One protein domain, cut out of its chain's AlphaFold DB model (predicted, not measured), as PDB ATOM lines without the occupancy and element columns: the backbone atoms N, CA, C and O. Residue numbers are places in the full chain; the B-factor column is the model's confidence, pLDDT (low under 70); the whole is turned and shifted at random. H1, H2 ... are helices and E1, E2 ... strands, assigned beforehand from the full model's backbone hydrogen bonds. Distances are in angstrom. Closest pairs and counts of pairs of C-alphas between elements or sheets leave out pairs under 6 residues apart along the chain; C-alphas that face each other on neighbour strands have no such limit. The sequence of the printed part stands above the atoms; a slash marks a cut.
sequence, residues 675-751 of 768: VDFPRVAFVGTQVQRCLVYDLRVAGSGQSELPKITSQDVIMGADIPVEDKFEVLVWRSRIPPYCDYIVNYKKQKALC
ATOM      1  N   VAL A 675      81.720   5.716  96.522       81.56
ATOM      2  CA  VAL A 675      81.427   5.075  97.809       81.56
ATOM      3  C   VAL A 675      81.570   3.558  97.656       81.56
ATOM      4  O   VAL A 675      81.029   2.951  96.734       81.56
ATOM      5  N   ASP A 676      82.338   2.928  98.542       83.62
ATOM      6  CA  ASP A 676      82.679   1.501  98.478       83.62
ATOM      7  C   ASP A 676      81.776   0.670  99.403       83.62
ATOM      8  O   ASP A 676      82.061   0.530 100.598       83.62
ATOM      9  N   PHE A 677      80.706   0.110  98.831       84.25
ATOM     10  CA  PHE A 677      79.733  -0.751  99.501       84.25
ATOM     11  C   PHE A 677      80.327  -2.159  99.659       84.25
ATOM     12  O   PHE A 677      80.440  -2.885  98.666       84.25
ATOM     13  N   PRO A 678      80.715  -2.572 100.883       74.25
ATOM     14  CA  PRO A 678      81.348  -3.865 101.124       74.25
ATOM     15  C   PRO A 678      80.384  -5.030 100.876       74.25
ATOM     16  O   PRO A 678      80.838  -6.123 100.542       74.25
ATOM     17  N   ARG A 679      79.074  -4.781 101.028       74.69
ATOM     18  CA  ARG A 679      77.989  -5.755 100.943       74.69
ATOM     19  C   ARG A 679      76.779  -5.139 100.227       74.69
ATOM     20  O   ARG A 679      76.238  -4.137 100.688       74.69
ATOM     21  N   VAL A 680      76.366  -5.756  99.125       73.69
ATOM     22  CA  VAL A 680      75.026  -5.687  98.513       73.69
ATOM     23  C   VAL A 680      74.570  -7.123  98.197       73.69
ATOM     24  O   VAL A 680      75.365  -8.049  98.380       73.69
ATOM     25  N   ALA A 681      73.331  -7.321  97.737       73.00
ATOM     26  CA  ALA A 681      72.683  -8.634  97.616       73.00
ATOM     27  C   ALA A 681      72.569  -9.382  98.963       73.00
ATOM     28  O   ALA A 681      73.248 -10.378  99.204       73.00
ATOM     29  N   PHE A 682      71.722  -8.884  99.871       71.31
ATOM     30  CA  PHE A 682      71.539  -9.457 101.212       71.31
ATOM     31  C   PHE A 682      70.722 -10.756 101.246       71.31
ATOM     32  O   PHE A 682      70.830 -11.486 102.230       71.31
ATOM     33  N   VAL A 683      69.921 -11.043 100.212       66.75
ATOM     34  CA  VAL A 683      69.027 -12.219 100.144       66.75
ATOM     35  C   VAL A 683      69.473 -13.223  99.063       66.75
ATOM     36  O   VAL A 683      69.132 -14.402  99.130       66.75
ATOM     37  N   GLY A 684      70.288 -12.789  98.094       60.78
ATOM     38  CA  GLY A 684      70.883 -13.647  97.063       60.78
ATOM     39  C   GLY A 684      71.987 -14.596  97.564       60.78
ATOM     40  O   GLY A 684      72.525 -14.460  98.660       60.78
ATOM     41  N   THR A 685      72.376 -15.559  96.723       55.31
ATOM     42  CA  THR A 685      73.326 -16.638  97.080       55.31
ATOM     43  C   THR A 685      74.785 -16.195  97.249       55.31
ATOM     44  O   THR A 685      75.593 -16.968  97.768       55.31
ATOM     45  N   GLN A 686      75.151 -14.975  96.836       62.91
ATOM     46  CA  GLN A 686      76.474 -14.386  97.066       62.91
ATOM     47  C   GLN A 686      76.375 -12.885  97.361       62.91
ATOM     48  O   GLN A 686      75.884 -12.113  96.541       62.91
ATOM     49  N   VAL A 687      76.924 -12.468  98.505       66.44
ATOM     50  CA  VAL A 687      77.096 -11.051  98.854       66.44
ATOM     51  C   VAL A 687      78.149 -10.435  97.932       66.44
ATOM     52  O   VAL A 687      79.316 -10.835  97.952       66.44
ATOM     53  N   GLN A 688      77.753  -9.438  97.146       76.94
ATOM     54  CA  GLN A 688      78.627  -8.768  96.184       76.94
ATOM     55  C   GLN A 688      79.181  -7.464  96.778       76.94
ATOM     56  O   GLN A 688      78.480  -6.727  97.467       76.94
ATOM     57  N   ARG A 689      80.448  -7.142  96.484       85.44
ATOM     58  CA  ARG A 689      81.044  -5.831  96.789       85.44
ATOM     59  C   ARG A 689      80.941  -4.912  95.580       85.44
ATOM     60  O   ARG A 689      81.329  -5.316  94.479       85.44
ATOM     61  N   CYS A 690      80.489  -3.678  95.783       86.12
ATOM     62  CA  CYS A 690      80.253  -2.707  94.715       86.12
ATOM     63  C   CYS A 690      80.874  -1.343  95.033       86.12
ATOM     64  O   CYS A 690      80.834  -0.861  96.159       86.12
ATOM     65  N   LEU A 691      81.442  -0.702  94.015       87.44
ATOM     66  CA  LEU A 691      81.774   0.717  94.036       87.44
ATOM     67  C   LEU A 691      80.614   1.486  93.397       87.44
ATOM     68  O   LEU A 691      80.278   1.205  92.247       87.44
ATOM     69  N   VAL A 692      80.031   2.438  94.119       87.00
ATOM     70  CA  VAL A 692      78.868   3.221  93.683       87.00
ATOM     71  C   VAL A 692      79.297   4.674  93.500       87.00
ATOM     72  O   VAL A 692      79.947   5.240  94.379       87.00
ATOM     73  N   TYR A 693      79.025   5.272  92.342       84.88
ATOM     74  CA  TYR A 693      79.552   6.594  91.982       84.88
ATOM     75  C   TYR A 693      78.664   7.333  90.978       84.88
ATOM     76  O   TYR A 693      77.823   6.727  90.324       84.88
ATOM     77  N   ASP A 694      78.899   8.642  90.836       77.12
ATOM     78  CA  ASP A 694      78.214   9.503  89.858       77.12
ATOM     79  C   ASP A 694      76.678   9.415  89.956       77.12
ATOM     80  O   ASP A 694      75.989   8.990  89.031       77.12
ATOM     81  N   LEU A 695      76.166   9.783  91.137       79.44
ATOM     82  CA  LEU A 695      74.742  10.018  91.365       79.44
ATOM     83  C   LEU A 695      74.337  11.291  90.615       79.44
ATOM     84  O   LEU A 695      74.907  12.359  90.856       79.44
ATOM     85  N   ARG A 696      73.353  11.171  89.728       76.00
ATOM     86  CA  ARG A 696      72.885  12.240  88.840       76.00
ATOM     87  C   ARG A 696      71.370  12.175  88.653       76.00
ATOM     88  O   ARG A 696      70.762  11.135  88.884       76.00
ATOM     89  N   VAL A 697      70.782  13.278  88.208       74.62
ATOM     90  CA  VAL A 697      69.394  13.310  87.725       74.62
ATOM     91  C   VAL A 697      69.381  12.920  86.242       74.62
ATOM     92  O   VAL A 697      70.314  13.279  85.516       74.62
ATOM     93  N   ALA A 698      68.373  12.168  85.798       76.12
ATOM     94  CA  ALA A 698      68.180  11.837  84.385       76.12
ATOM     95  C   ALA A 698      67.964  13.108  83.540       76.12
ATOM     96  O   ALA A 698      67.363  14.083  83.992       76.12
ATOM     97  N   GLY A 699      68.483  13.120  82.311       63.19
ATOM     98  CA  GLY A 699      68.279  14.240  81.387       63.19
ATOM     99  C   GLY A 699      66.949  14.124  80.642       63.19
ATOM    100  O   GLY A 699      66.552  13.017  80.287       63.19
ATOM    101  N   SER A 700      66.327  15.257  80.301       50.38
ATOM    102  CA  SER A 700      65.052  15.378  79.557       50.38
ATOM    103  C   SER A 700      65.084  14.898  78.089       50.38
ATOM    104  O   SER A 700      64.268  15.303  77.271       50.38
ATOM    105  N   GLY A 701      66.060  14.064  77.731       47.41
ATOM    106  CA  GLY A 701      66.174  13.390  76.435       47.41
ATOM    107  C   GLY A 701      66.753  11.975  76.560       47.41
ATOM    108  O   GLY A 701      67.261  11.426  75.584       47.41
ATOM    109  N   GLN A 702      66.751  11.395  77.766       57.69
ATOM    110  CA  GLN A 702      67.279  10.059  78.032       57.69
ATOM    111  C   GLN A 702      66.170   9.014  77.818       57.69
ATOM    112  O   GLN A 702      65.442   8.676  78.743       57.69
ATOM    113  N   SER A 703      66.049   8.504  76.587       52.12
ATOM    114  CA  SER A 703      64.875   7.741  76.111       52.12
ATOM    115  C   SER A 703      64.580   6.408  76.814       52.12
ATOM    116  O   SER A 703      63.496   5.864  76.635       52.12
ATOM    117  N   GLU A 704      65.528   5.846  77.566       75.56
ATOM    118  CA  GLU A 704      65.302   4.668  78.409       75.56
ATOM    119  C   GLU A 704      65.972   4.863  79.778       75.56
ATOM    120  O   GLU A 704      67.184   5.084  79.878       75.56
ATOM    121  N   LEU A 705      65.176   4.753  80.843       84.19
ATOM    122  CA  LEU A 705      65.664   4.691  82.222       84.19
ATOM    123  C   LEU A 705      66.220   3.289  82.542       84.19
ATOM    124  O   LEU A 705      65.753   2.295  81.972       84.19
ATOM    125  N   PRO A 706      67.167   3.158  83.494       86.88
ATOM    126  CA  PRO A 706      67.629   1.854  83.955       86.88
ATOM    127  C   PRO A 706      66.467   1.015  84.501       86.88
ATOM    128  O   PRO A 706      65.724   1.464  85.372       86.88
ATOM    129  N   LYS A 707      66.334  -0.223  84.011       84.81
ATOM    130  CA  LYS A 707      65.272  -1.155  84.438       84.81
ATOM    131  C   LYS A 707      65.488  -1.720  85.844       84.81
ATOM    132  O   LYS A 707      64.534  -2.185  86.448       84.81
ATOM    133  N   ILE A 708      66.727  -1.688  86.338       87.69
ATOM    134  CA  ILE A 708      67.100  -2.186  87.662       87.69
ATOM    135  C   ILE A 708      67.086  -1.063  88.704       87.69
ATOM    136  O   ILE A 708      67.614   0.030  88.472       87.69
ATOM    137  N   THR A 709      66.510  -1.354  89.868       87.50
ATOM    138  CA  THR A 709      66.356  -0.424  90.990       87.50
ATOM    139  C   THR A 709      67.375  -0.667  92.107       87.50
ATOM    140  O   THR A 709      68.024  -1.717  92.180       87.50
ATOM    141  N   SER A 710      67.499   0.286  93.040       81.94
ATOM    142  CA  SER A 710      68.248   0.067  94.290       81.94
ATOM    143  C   SER A 710      67.771  -1.174  95.048       81.94
ATOM    144  O   SER A 710      68.591  -1.883  95.628       81.94
ATOM    145  N   GLN A 711      66.460  -1.435  95.058       82.00
ATOM    146  CA  GLN A 711      65.867  -2.543  95.802       82.00
ATOM    147  C   GLN A 711      66.328  -3.890  95.237       82.00
ATOM    148  O   GLN A 711      66.770  -4.742  96.009       82.00
ATOM    149  N   ASP A 712      66.341  -4.044  93.914       84.94
ATOM    150  CA  ASP A 712      66.792  -5.267  93.238       84.94
ATOM    151  C   ASP A 712      68.258  -5.573  93.576       84.94
ATOM    152  O   ASP A 712      68.590  -6.667  94.036       84.94
ATOM    153  N   VAL A 713      69.134  -4.564  93.477       85.06
ATOM    154  CA  VAL A 713      70.571  -4.684  93.791       85.06
ATOM    155  C   VAL A 713      70.823  -4.977  95.273       85.06
ATOM    156  O   VAL A 713      71.742  -5.727  95.617       85.06
ATOM    157  N   ILE A 714      70.035  -4.382  96.171       82.00
ATOM    158  CA  ILE A 714      70.167  -4.599  97.615       82.00
ATOM    159  C   ILE A 714      69.657  -5.996  97.994       82.00
ATOM    160  O   ILE A 714      70.332  -6.687  98.756       82.00
ATOM    161  N   MET A 715      68.536  -6.456  97.436       80.31
ATOM    162  CA  MET A 715      68.005  -7.801  97.684       80.31
ATOM    163  C   MET A 715      68.854  -8.889  97.010       80.31
ATOM    164  O   MET A 715      69.081  -9.947  97.595       80.31
ATOM    165  N   GLY A 716      69.417  -8.606  95.836       78.19
ATOM    166  CA  GLY A 716      70.135  -9.573  95.005       78.19
ATOM    167  C   GLY A 716      69.281 -10.188  93.894       78.19
ATOM    168  O   GLY A 716      69.678 -11.213  93.343       78.19
ATOM    169  N   ALA A 717      68.134  -9.582  93.578       71.69
ATOM    170  CA  ALA A 717      67.340  -9.921  92.405       71.69
ATOM    171  C   ALA A 717      67.978  -9.295  91.155       71.69
ATOM    172  O   ALA A 717      68.492  -8.179  91.215       71.69
ATOM    173  N   ASP A 718      67.985 -10.039  90.048       70.31
ATOM    174  CA  ASP A 718      68.291  -9.563  88.690       70.31
ATOM    175  C   ASP A 718      69.557  -8.695  88.520       70.31
ATOM    176  O   ASP A 718      69.645  -7.860  87.619       70.31
ATOM    177  N   ILE A 719      70.586  -8.922  89.349       78.25
ATOM    178  CA  ILE A 719      71.873  -8.224  89.226       78.25
ATOM    179  C   ILE A 719      72.469  -8.517  87.833       78.25
ATOM    180  O   ILE A 719      72.743  -9.687  87.541       78.25
ATOM    181  N   PRO A 720      72.749  -7.494  86.994       82.25
ATOM    182  CA  PRO A 720      73.204  -7.691  85.620       82.25
ATOM    183  C   PRO A 720      74.530  -8.444  85.603       82.25
ATOM    184  O   PRO A 720      75.307  -8.346  86.556       82.25
ATOM    185  N   VAL A 721      74.836  -9.196  84.545       80.00
ATOM    186  CA  VAL A 721      76.077  -9.996  84.478       80.00
ATOM    187  C   VAL A 721      77.314  -9.087  84.447       80.00
ATOM    188  O   VAL A 721      78.354  -9.416  85.025       80.00
ATOM    189  N   GLU A 722      77.171  -7.901  83.869       85.31
ATOM    190  CA  GLU A 722      78.185  -6.886  83.619       85.31
ATOM    191  C   GLU A 722      78.965  -6.446  84.879       85.31
ATOM    192  O   GLU A 722      78.433  -6.331  85.985       85.31
ATOM    193  N   ASP A 723      80.254  -6.127  84.704       85.75
ATOM    194  CA  ASP A 723      81.117  -5.557  85.759       85.75
ATOM    195  C   ASP A 723      80.700  -4.114  86.140       85.75
ATOM    196  O   ASP A 723      81.127  -3.604  87.182       85.75
ATOM    197  N   LYS A 724      79.900  -3.436  85.302       90.44
ATOM    198  CA  LYS A 724      79.350  -2.088  85.511       90.44
ATOM    199  C   LYS A 724      77.922  -2.008  84.977       90.44
ATOM    200  O   LYS A 724      77.682  -2.495  83.879       90.44
ATOM    201  N   PHE A 725      77.039  -1.332  85.698       90.88
ATOM    202  CA  PHE A 725      75.653  -1.110  85.291       90.88
ATOM    203  C   PHE A 725      75.096   0.161  85.945       90.88
ATOM    204  O   PHE A 725      75.607   0.620  86.971       90.88
ATOM    205  N   GLU A 726      74.068   0.742  85.333       91.00
ATOM    206  CA  GLU A 726      73.331   1.878  85.892       91.00
ATOM    207  C   GLU A 726      72.133   1.382  86.698       91.00
ATOM    208  O   GLU A 726      71.558   0.343  86.377       91.00
ATOM    209  N   VAL A 727      71.768   2.118  87.745       88.50
ATOM    210  CA  VAL A 727      70.669   1.775  88.651       88.50
ATOM    211  C   VAL A 727      69.784   2.996  88.841       88.50
ATOM    212  O   VAL A 727      70.292   4.082  89.137       88.50
ATOM    213  N   LEU A 728      68.472   2.812  88.698       88.56
ATOM    214  CA  LEU A 728      67.479   3.802  89.091       88.56
ATOM    215  C   LEU A 728      67.376   3.787  90.620       88.56
ATOM    216  O   LEU A 728      66.897   2.828  91.226       88.56
ATOM    217  N   VAL A 729      67.888   4.836  91.256       83.06
ATOM    218  CA  VAL A 729      67.997   4.904  92.714       83.06
ATOM    219  C   VAL A 729      66.664   5.248  93.348       83.06
ATOM    220  O   VAL A 729      66.290   4.626  94.339       83.06
ATOM    221  N   TRP A 730      65.992   6.254  92.791       79.75
ATOM    222  CA  TRP A 730      64.757   6.833  93.304       79.75
ATOM    223  C   TRP A 730      64.070   7.658  92.208       79.75
ATOM    224  O   TRP A 730      64.752   8.252  91.372       79.75
ATOM    225  N   ARG A 731      62.737   7.740  92.250       76.25
ATOM    226  CA  ARG A 731      61.946   8.740  91.522       76.25
ATOM    227  C   ARG A 731      61.404   9.748  92.519       76.25
ATOM    228  O   ARG A 731      60.707   9.346  93.451       76.25
ATOM    229  N   SER A 732      61.716  11.030  92.342       60.16
ATOM    230  CA  SER A 732      61.172  12.066  93.217       60.16
ATOM    231  C   SER A 732      59.653  12.063  93.135       60.16
ATOM    232  O   SER A 732      59.090  12.173  92.052       60.16
ATOM    233  N   ARG A 733      59.010  11.973  94.298       55.31
ATOM    234  CA  ARG A 733      57.551  12.090  94.462       55.31
ATOM    235  C   ARG A 733      57.108  13.508  94.829       55.31
ATOM    236  O   ARG A 733      55.963  13.759  95.175       55.31
ATOM    237  N   ILE A 734      58.058  14.438  94.806       46.81
ATOM    238  CA  ILE A 734      57.879  15.856  95.105       46.81
ATOM    239  C   ILE A 734      58.443  16.621  93.901       46.81
ATOM    240  O   ILE A 734      59.526  16.247  93.433       46.81
ATOM    241  N   PRO A 735      57.757  17.657  93.383       45.16
ATOM    242  CA  PRO A 735      58.287  18.491  92.313       45.16
ATOM    243  C   PRO A 735      59.678  19.077  92.644       45.16
ATOM    244  O   PRO A 735      59.915  19.467  93.790       45.16
ATOM    245  N   PRO A 736      60.598  19.168  91.665       48.53
ATOM    246  CA  PRO A 736      60.510  18.572  90.332       48.53
ATOM    247  C   PRO A 736      60.625  17.036  90.402       48.53
ATOM    248  O   PRO A 736      61.495  16.499  91.095       48.53
ATOM    249  N   TYR A 737      59.757  16.321  89.675       59.91
ATOM    250  CA  TYR A 737      59.671  14.852  89.687       59.91
ATOM    251  C   TYR A 737      60.861  14.193  88.957       59.91
ATOM    252  O   TYR A 737      60.749  13.684  87.849       59.91
ATOM    253  N   CYS A 738      62.047  14.257  89.561       68.88
ATOM    254  CA  CYS A 738      63.301  13.789  88.976       68.88
ATOM    255  C   CYS A 738      63.572  12.292  89.201       68.88
ATOM    256  O   CYS A 738      63.559  11.822  90.341       68.88
ATOM    257  N   ASP A 739      63.960  11.571  88.147       80.25
ATOM    258  CA  ASP A 739      64.634  10.272  88.256       80.25
ATOM    259  C   ASP A 739      66.103  10.447  88.671       80.25
ATOM    260  O   ASP A 739      66.867  11.172  88.026       80.25
ATOM    261  N   TYR A 740      66.528   9.742  89.718       81.38
ATOM    262  CA  TYR A 740      67.914   9.714  90.187       81.38
ATOM    263  C   TYR A 740      68.595   8.419  89.748       81.38
ATOM    264  O   TYR A 740      68.178   7.331  90.135       81.38
ATOM    265  N   ILE A 741      69.677   8.530  88.981       86.75
ATOM    266  CA  ILE A 741      70.457   7.409  88.448       86.75
ATOM    267  C   ILE A 741      71.845   7.403  89.096       86.75
ATOM    268  O   ILE A 741      72.441   8.457  89.321       86.75
ATOM    269  N   VAL A 742      72.391   6.218  89.372       86.75
ATOM    270  CA  VAL A 742      73.773   6.056  89.848       86.75
ATOM    271  C   VAL A 742      74.478   4.903  89.141       86.75
ATOM    272  O   VAL A 742      73.854   3.926  88.727       86.75
ATOM    273  N   ASN A 743      75.802   4.994  89.021       89.19
ATOM    274  CA  ASN A 743      76.623   3.925  88.466       89.19
ATOM    275  C   ASN A 743      77.071   2.949  89.561       89.19
ATOM    276  O   ASN A 743      77.701   3.350  90.543       89.19
ATOM    277  N   TYR A 744      76.851   1.656  89.333       89.06
ATOM    278  CA  TYR A 744      77.438   0.565  90.108       89.06
ATOM    279  C   TYR A 744      78.589  -0.081  89.330       89.06
ATOM    280  O   TYR A 744      78.529  -0.276  88.117       89.06
ATOM    281  N   LYS A 745      79.648  -0.468  90.045       89.81
ATOM    282  CA  LYS A 745      80.739  -1.299  89.527       89.81
ATOM    283  C   LYS A 745      81.066  -2.425  90.498       89.81
ATOM    284  O   LYS A 745      81.504  -2.163  91.621       89.81
ATOM    285  N   LYS A 746      80.956  -3.672  90.046       88.56
ATOM    286  CA  LYS A 746      81.360  -4.851  90.821       88.56
ATOM    287  C   LYS A 746      82.859  -4.808  91.115       88.56
ATOM    288  O   LYS A 746      83.684  -4.506  90.249       88.56
ATOM    289  N   GLN A 747      83.234  -5.127  92.350       82.00
ATOM    290  CA  GLN A 747      84.624  -5.360  92.723       82.00
ATOM    291  C   GLN A 747      84.904  -6.860  92.728       82.00
ATOM    292  O   GLN A 747      84.194  -7.638  93.365       82.00
ATOM    293  N   LYS A 748      85.966  -7.264  92.026       71.12
ATOM    294  CA  LYS A 748      86.436  -8.653  92.019       71.12
ATOM    295  C   LYS A 748      86.969  -8.998  93.405       71.12
ATOM    296  O   LYS A 748      87.694  -8.197  93.999       71.12
ATOM    297  N   ALA A 749      86.621 -10.181  93.907       55.75
ATOM    298  CA  ALA A 749      87.142 -10.670  95.174       55.75
ATOM    299  C   ALA A 749      88.678 -10.671  95.134       55.75
ATOM    300  O   ALA A 749      89.291 -11.274  94.250       55.75
ATOM    301  N   LEU A 750      89.307  -9.980  96.088       44.97
ATOM    302  CA  LEU A 750      90.755 -10.021  96.261       44.97
ATOM    303  C   LEU A 750      91.136 -11.406  96.782       44.97
ATOM    304  O   LEU A 750      91.109 -11.658  97.984       44.97
ATOM    305  N   CYS A 751      91.502 -12.302  95.867       33.59
ATOM    306  CA  CYS A 751      92.144 -13.556  96.226       33.59
ATOM    307  C   CYS A 751      93.432 -13.221  96.994       33.59
ATOM    308  O   CYS A 751      94.331 -12.572  96.448       33.59
TER     309      CYS A 751
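Overview. This is residues 675 to 751 of the 768 residues of an uncharacterized protein of Oryza meyeriana var. granulata (UniProt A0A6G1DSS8). A strongly twisted sheet of four antiparallel strands, with one short helix, H1, on one of its faces, beside the strands and near edge strands E3 and E1. The rod-like length runs from the link between E3 and E4 to the tail after E4. The printed part has 77 residues, in the order E1, E2, H1, E3, E4; the sheet's order is E1, E2, E4, E3. The class is mostly strand, with under half of the residues in named elements. The whole is compact, with a radius of gyration of the C-alphas of 13.2 A and spans of 45 by 21 by 20 A.

Arrangement. Inner strands E2, residues 688 to 697, and E4, residues 739 to 746, are antiparallel at 150 degrees, with N 691 and O 745 2.8 A apart. E2 bends by 57 degrees at residue 694. E3, residues 724 to 731, forms a hairpin with E4, N 729 and O 740 being 2.8 A apart. E1, residues 675 to 680, forms a hairpin with E2, N 677 and O 690 being 2.8 A apart. E1 and E3 are apart. H1, residues 710 to 715, is on the sheet at a height of 4.7 A, over none of the strands. Its closest C-alphas to E3 are Ser 710 and Val 729, 5.1 A; to E1, Ile 714 and Val 680, 5.1 A. Every O i to N i+4 pair in H1 is within hydrogen-bond range. E2, H1 and E3 make a split strand-helix-strand unit, two strands running the same way with E4 between them, its crossover left-handed.

Along the chain. E2 is 25.4 A long, E4 22.7 A, E3 21.4 A, E1 12.5 A and H1 8.6 A. C-alpha 675 begins E1 at (81.427, 5.075, 97.809); C-alpha 746 ends E4 at (81.360, -4.851, 90.821).

Size, cuts and confidence. The C-alphas farthest apart, Pro 735 and Cys 751, are 46.8 A apart. The printed part has no cut. The link from E2 to H1 is long, residues 698 to 709. Mean pLDDT of the printed part is 75.0; residues 683 to 687, 699 to 703, 732 to 738 and 749 to 751 are under 70.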